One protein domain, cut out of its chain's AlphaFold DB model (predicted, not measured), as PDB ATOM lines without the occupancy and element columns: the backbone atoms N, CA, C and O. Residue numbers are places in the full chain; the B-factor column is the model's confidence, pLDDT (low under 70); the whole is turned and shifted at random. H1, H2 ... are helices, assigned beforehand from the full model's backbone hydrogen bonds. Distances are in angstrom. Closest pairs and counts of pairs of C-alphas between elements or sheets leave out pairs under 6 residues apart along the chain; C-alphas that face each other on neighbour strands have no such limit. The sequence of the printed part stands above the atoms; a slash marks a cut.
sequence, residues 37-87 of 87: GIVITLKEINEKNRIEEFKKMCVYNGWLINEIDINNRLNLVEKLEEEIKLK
ATOM      1  N   GLY A  37     285.024 180.756 300.705       79.50
ATOM      2  CA  GLY A  37     283.591 180.989 300.579       79.50
ATOM      3  C   GLY A  37     283.291 182.441 300.918       79.50
ATOM      4  O   GLY A  37     284.004 183.054 301.712       79.50
ATOM      5  N   ILE A  38     282.243 182.995 300.316       78.00
ATOM      6  CA  ILE A  38     281.765 184.345 300.613       78.00
ATOM      7  C   ILE A  38     280.341 184.213 301.139       78.00
ATOM      8  O   ILE A  38     279.494 183.615 300.481       78.00
ATOM      9  N   VAL A  39     280.081 184.771 302.320       80.75
ATOM     10  CA  VAL A  39     278.733 184.886 302.889       80.75
ATOM     11  C   VAL A  39     278.325 186.349 302.820       80.75
ATOM     12  O   VAL A  39     279.080 187.227 303.235       80.75
ATOM     13  N   ILE A  40     277.145 186.615 302.265       78.50
ATOM     14  CA  ILE A  40     276.674 187.971 301.984       78.50
ATOM     15  C   ILE A  40     275.306 188.145 302.614       78.50
ATOM     16  O   ILE A  40     274.378 187.395 302.316       78.50
ATOM     17  N   THR A  41     275.175 189.187 303.425       80.50
ATOM     18  CA  THR A  41     273.891 189.634 303.960       80.50
ATOM     19  C   THR A  41     273.594 191.008 303.390       80.50
ATOM     20  O   THR A  41     274.368 191.947 303.570       80.50
ATOM     21  N   LEU A  42     272.462 191.141 302.704       80.31
ATOM     22  CA  LEU A  42     272.006 192.422 302.183       80.31
ATOM     23  C   LEU A  42     271.078 193.074 303.202       80.31
ATOM     24  O   LEU A  42     270.034 192.522 303.536       80.31
ATOM     25  N   LYS A  43     271.453 194.264 303.677       76.62
ATOM     26  CA  LYS A  43     270.604 195.097 304.528       76.62
ATOM     27  C   LYS A  43     270.466 196.472 303.894       76.62
ATOM     28  O   LYS A  43     271.407 197.260 303.880       76.62
ATOM     29  N   GLU A  44     269.300 196.726 303.322       78.38
ATOM     30  CA  GLU A  44     268.982 197.992 302.670       78.38
ATOM     31  C   GLU A  44     268.432 198.997 303.697       78.38
ATOM     32  O   GLU A  44     267.775 198.609 304.662       78.38
ATOM     33  N   ILE A  45     268.739 200.289 303.523       77.94
ATOM     34  CA  ILE A  45     268.392 201.349 304.493       77.94
ATOM     35  C   ILE A  45     266.881 201.632 304.517       77.94
ATOM     36  O   ILE A  45     266.357 202.021 305.555       77.94
ATOM     37  N   ASN A  46     266.186 201.421 303.400       78.12
ATOM     38  CA  ASN A  46     264.741 201.597 303.252       78.12
ATOM     39  C   ASN A  46     263.971 200.260 303.327       78.12
ATOM     40  O   ASN A  46     262.868 200.166 302.788       78.12
ATOM     41  N   GLU A  47     264.566 199.228 303.940       71.81
ATOM     42  CA  GLU A  47     263.963 197.906 304.177       71.81
ATOM     43  C   GLU A  47     263.481 197.155 302.918       71.81
ATOM     44  O   GLU A  47     262.723 196.190 303.006       71.81
ATOM     45  N   LYS A  48     263.948 197.530 301.722       80.44
ATOM     46  CA  LYS A  48     263.613 196.802 300.492       80.44
ATOM     47  C   LYS A  48     264.520 195.595 300.309       80.44
ATOM     48  O   LYS A  48     265.740 195.725 300.205       80.44
ATOM     49  N   ASN A  49     263.914 194.418 300.165       80.00
ATOM     50  CA  ASN A  49     264.652 193.220 299.793       80.00
ATOM     51  C   ASN A  49     265.124 193.317 298.331       80.00
ATOM     52  O   ASN A  49     264.316 193.395 297.409       80.00
ATOM     53  N   ARG A  50     266.444 193.323 298.124       82.44
ATOM     54  CA  ARG A  50     267.094 193.382 296.802       82.44
ATOM     55  C   ARG A  50     267.877 192.113 296.467       82.44
ATOM     56  O   ARG A  50     268.704 192.120 295.559       82.44
ATOM     57  N   ILE A  51     267.627 191.016 297.183       84.19
ATOM     58  CA  ILE A  51     268.327 189.748 296.941       84.19
ATOM     59  C   ILE A  51     268.107 189.227 295.517       84.19
ATOM     60  O   ILE A  51     269.023 188.678 294.914       84.19
ATOM     61  N   GLU A  52     266.925 189.442 294.938       84.06
ATOM     62  CA  GLU A  52     266.647 189.039 293.558       84.06
ATOM     63  C   GLU A  52     267.432 189.859 292.531       84.06
ATOM     64  O   GLU A  52     267.925 189.306 291.550       84.06
ATOM     65  N   GLU A  53     267.574 191.169 292.756       85.19
ATOM     66  CA  GLU A  53     268.380 192.055 291.906       85.19
ATOM     67  C   GLU A  53     269.848 191.614 291.941       85.19
ATOM     68  O   GLU A  53     270.484 191.472 290.897       85.19
ATOM     69  N   PHE A  54     270.351 191.279 293.132       83.56
ATOM     70  CA  PHE A  54     271.686 190.720 293.309       83.56
ATOM     71  C   PHE A  54     271.878 189.395 292.565       83.56
ATOM     72  O   PHE A  54     272.844 189.252 291.816       83.56
ATOM     73  N   LYS A  55     270.939 188.448 292.711       84.56
ATOM     74  CA  LYS A  55     270.992 187.161 292.004       84.56
ATOM     75  C   LYS A  55     271.043 187.361 290.486       84.56
ATOM     76  O   LYS A  55     271.910 186.796 289.828       84.56
ATOM     77  N   LYS A  56     270.187 188.222 289.929       86.19
ATOM     78  CA  LYS A  56     270.181 188.528 288.486       86.19
ATOM     79  C   LYS A  56     271.526 189.077 288.002       86.19
ATOM     80  O   LYS A  56     272.018 188.640 286.966       86.19
ATOM     81  N   MET A  57     272.148 189.975 288.766       83.25
ATOM     82  CA  MET A  57     273.466 190.525 288.430       83.25
ATOM     83  C   MET A  57     274.582 189.477 288.515       83.25
ATOM     84  O   MET A  57     275.465 189.450 287.663       83.25
ATOM     85  N   CYS A  58     274.544 188.588 289.507       82.62
ATOM     86  CA  CYS A  58     275.491 187.477 289.601       82.62
ATOM     87  C   CYS A  58     275.375 186.531 288.394       82.62
ATOM     88  O   CYS A  58     276.396 186.214 287.788       82.62
ATOM     89  N   VAL A  59     274.155 186.163 287.981       82.88
ATOM     90  CA  VAL A  59     273.937 185.366 286.757       82.88
ATOM     91  C   VAL A  59     274.454 186.103 285.519       82.88
ATOM     92  O   VAL A  59     275.163 185.506 284.713       82.88
ATOM     93  N   TYR A  60     274.165 187.403 285.386       84.19
ATOM     94  CA  TYR A  60     274.653 188.226 284.271       84.19
ATOM     95  C   TYR A  60     276.188 188.254 284.188       84.19
ATOM     96  O   TYR A  60     276.756 188.195 283.102       84.19
ATOM     97  N   ASN A  61     276.867 188.276 285.337       81.50
ATOM     98  CA  ASN A  61     278.327 188.225 285.425       81.50
ATOM     99  C   ASN A  61     278.907 186.801 285.274       81.50
ATOM    100  O   ASN A  61     280.106 186.615 285.479       81.50
ATOM    101  N   GLY A  62     278.084 185.790 284.965       79.06
ATOM    102  CA  GLY A  62     278.515 184.404 284.747       79.06
ATOM    103  C   GLY A  62     278.725 183.578 286.021       79.06
ATOM    104  O   GLY A  62     279.404 182.553 285.981       79.06
ATOM    105  N   TRP A  63     278.179 184.007 287.162       80.94
ATOM    106  CA  TRP A  63     278.303 183.275 288.424       80.94
ATOM    107  C   TRP A  63     277.244 182.171 288.495       80.94
ATOM    108  O   TRP A  63     276.064 182.415 288.242       80.94
ATOM    109  N   LEU A  64     277.649 180.966 288.903       78.38
ATOM    110  CA  LEU A  64     276.717 179.883 289.207       78.38
ATOM    111  C   LEU A  64     276.050 180.150 290.562       78.38
ATOM    112  O   LEU A  64     276.718 180.173 291.595       78.38
ATOM    113  N   ILE A  65     274.732 180.330 290.557       79.50
ATOM    114  CA  ILE A  65     273.935 180.511 291.772       79.50
ATOM    115  C   ILE A  65     273.170 179.226 292.034       79.50
ATOM    116  O   ILE A  65     272.408 178.777 291.183       79.50
ATOM    117  N   ASN A  66     273.360 178.654 293.219       79.56
ATOM    118  CA  ASN A  66     272.540 177.553 293.702       79.56
ATOM    119  C   ASN A  66     271.679 178.060 294.861       79.56
ATOM    120  O   ASN A  66     272.206 178.422 295.915       79.56
ATOM    121  N   GLU A  67     270.367 178.133 294.650       79.56
ATOM    122  CA  GLU A  67     269.437 178.516 295.707       79.56
ATOM    123  C   GLU A  67     269.186 177.323 296.628       79.56
ATOM    124  O   GLU A  67     268.843 176.232 296.179       79.56
ATOM    125  N   ILE A  68     269.362 177.531 297.931       75.81
ATOM    126  CA  ILE A  68     269.056 176.520 298.940       75.81
ATOM    127  C   ILE A  68     267.769 176.956 299.631       75.81
ATOM    128  O   ILE A  68     267.785 177.888 300.432       75.81
ATOM    129  N   ASP A  69     266.663 176.281 299.322       72.56
ATOM    130  CA  ASP A  69     265.422 176.412 300.084       72.56
ATOM    131  C   ASP A  69     265.416 175.390 301.228       72.56
ATOM    132  O   ASP A  69     265.452 174.174 301.013       72.56
ATOM    133  N   ILE A  70     265.413 175.893 302.461       67.00
ATOM    134  CA  ILE A  70     265.436 175.078 303.680       67.00
ATOM    135  C   ILE A  70     264.072 174.405 303.904       67.00
ATOM    136  O   ILE A  70     264.029 173.268 304.373       67.00
ATOM    137  N   ASN A  71     262.968 175.043 303.501       61.81
ATOM    138  CA  ASN A  71     261.617 174.518 303.724       61.81
ATOM    139  C   ASN A  71     261.362 173.245 302.912       61.81
ATOM    140  O   ASN A  71     260.695 172.318 303.366       61.81
ATOM    141  N   ASN A  72     261.953 173.165 301.720       60.25
ATOM    142  CA  ASN A  72     261.783 172.025 300.827       60.25
ATOM    143  C   ASN A  72     262.486 170.757 301.349       60.25
ATOM    144  O   ASN A  72     262.056 169.642 301.064       60.25
ATOM    145  N   ARG A  73     263.552 170.915 302.148       57.53
ATOM    146  CA  ARG A  73     264.243 169.787 302.790       57.53
ATOM    147  C   ARG A  73     263.464 169.226 303.975       57.53
ATOM    148  O   ARG A  73     263.443 168.013 304.133       57.53
ATOM    149  N   LEU A  74     262.817 170.082 304.766       59.75
ATOM    150  CA  LEU A  74     261.996 169.649 305.901       59.75
ATOM    151  C   LEU A  74     260.771 168.856 305.428       59.75
ATOM    152  O   LEU A  74     260.583 167.730 305.869       59.75
ATOM    153  N   ASN A  75     260.039 169.367 304.431       57.47
ATOM    154  CA  ASN A  75     258.877 168.671 303.859       57.47
ATOM    155  C   ASN A  75     259.219 167.292 303.266       57.47
ATOM    156  O   ASN A  75     258.393 166.384 303.293       57.47
ATOM    157  N   LEU A  76     260.411 167.127 302.677       58.69
ATOM    158  CA  LEU A  76     260.856 165.831 302.159       58.69
ATOM    159  C   LEU A  76     261.090 164.835 303.303       58.69
ATOM    160  O   LEU A  76     260.676 163.687 303.201       58.69
ATOM    161  N   VAL A  77     261.750 165.281 304.376       60.16
ATOM    162  CA  VAL A  77     262.032 164.444 305.548       60.16
ATOM    163  C   VAL A  77     260.735 164.054 306.258       60.16
ATOM    164  O   VAL A  77     260.540 162.875 306.524       60.16
ATOM    165  N   GLU A  78     259.811 164.995 306.465       63.25
ATOM    166  CA  GLU A  78     258.506 164.717 307.081       63.25
ATOM    167  C   GLU A  78     257.687 163.700 306.269       63.25
ATOM    168  O   GLU A  78     257.173 162.735 306.829       63.25
ATOM    169  N   LYS A  79     257.628 163.843 304.936       61.03
ATOM    170  CA  LYS A  79     256.935 162.870 304.069       61.03
ATOM    171  C   LYS A  79     257.542 161.469 304.132       61.03
ATOM    172  O   LYS A  79     256.809 160.486 304.088       61.03
ATOM    173  N   LEU A  80     258.869 161.369 304.224       59.81
ATOM    174  CA  LEU A  80     259.552 160.081 304.369       59.81
ATOM    175  C   LEU A  80     259.254 159.436 305.729       59.81
ATOM    176  O   LEU A  80     259.101 158.221 305.804       59.81
ATOM    177  N   GLU A  81     259.145 160.229 306.796       60.03
ATOM    178  CA  GLU A  81     258.787 159.735 308.131       60.03
ATOM    179  C   GLU A  81     257.315 159.294 308.230       60.03
ATOM    180  O   GLU A  81     257.010 158.347 308.959       60.03
ATOM    181  N   GLU A  82     256.400 159.912 307.474       60.06
ATOM    182  CA  GLU A  82     254.985 159.513 307.428       60.06
ATOM    183  C   GLU A  82     254.760 158.133 306.781       60.06
ATOM    184  O   GLU A  82     253.943 157.354 307.283       60.06
ATOM    185  N   GLU A  83     255.500 157.787 305.720       58.62
ATOM    186  CA  GLU A  83     255.381 156.482 305.045       58.62
ATOM    187  C   GLU A  83     255.945 155.308 305.872       58.62
ATOM    188  O   GLU A  83     255.545 154.161 305.668       58.62
ATOM    189  N   ILE A  84     256.819 155.564 306.855       60.28
ATOM    190  CA  ILE A  84     257.463 154.517 307.681       60.28
ATOM    191  C   ILE A  84     256.529 153.972 308.783       60.28
ATOM    192  O   ILE A  84     256.894 153.068 309.539       60.28
ATOM    193  N   LYS A  85     255.265 154.409 308.850       54.06
ATOM    194  CA  LYS A  85     254.232 153.687 309.614       54.06
ATOM    195  C   LYS A  85     253.800 152.416 308.872       54.06
ATOM    196  O   LYS A  85     252.696 152.333 308.337       54.06
ATOM    197  N   LEU A  86     254.673 151.407 308.888       57.75
ATOM    198  CA  LEU A  86     254.306 150.015 308.629       57.75
ATOM    199  C   LEU A  86     253.238 149.615 309.653       57.75
ATOM    200  O   LEU A  86     253.488 149.619 310.860       57.75
ATOM    201  N   LYS A  87     252.031 149.360 309.153       47.75
ATOM    202  CA  LYS A  87     250.891 148.874 309.927       47.75
ATOM    203  C   LYS A  87     250.966 147.363 310.099       47.75
ATOM    204  O   LYS A  87     251.438 146.700 309.149       47.75
TER     205      LYS A  87
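What this domain is: This is residues 37 to 87 of the 87 residues of an uncharacterized protein of Mycoplasma alligatoris A21JP2 (UniProt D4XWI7). Helix H2 sticks out as a long arm, residues 68 to 87 standing free, and at the other end the shorter helix H1 follows an unnamed stretch, residues 37 to 50, that folds back at a free-standing turn, residues 44 to 49. The printed part has 51 residues with two named helices, H1 then H2, and no named strand; the class is all helix, with 24 residues, under half, in named elements. The whole is extended, with a radius of gyration of the C-alphas of 17.7 A and spans of 54 by 29 by 19 A.

How they stand to each other: H2, residues 70 to 83, and H1, residues 51 to 60, are apart, with no C-alpha of the one within 8 A of the other. A short link of 9 residues joins them. In H1 and H2 every O i to N i+4 pair is within hydrogen-bond range.

Where its parts are: H2 measures 21.2 A from C-alpha 70 at (265.436, 175.078, 303.680) to C-alpha 83 at (255.381, 156.482, 305.045). H1 measures 14.2 A, beginning at C-alpha 51 (268.327, 189.748, 296.941).

The domain as a whole: The C-alphas farthest apart, those of Ile 45 and Lys 87, are 55.6 A apart. The printed part has no cut. Mean pLDDT of the printed part is 72.9; residues 70 to 87 are under 70.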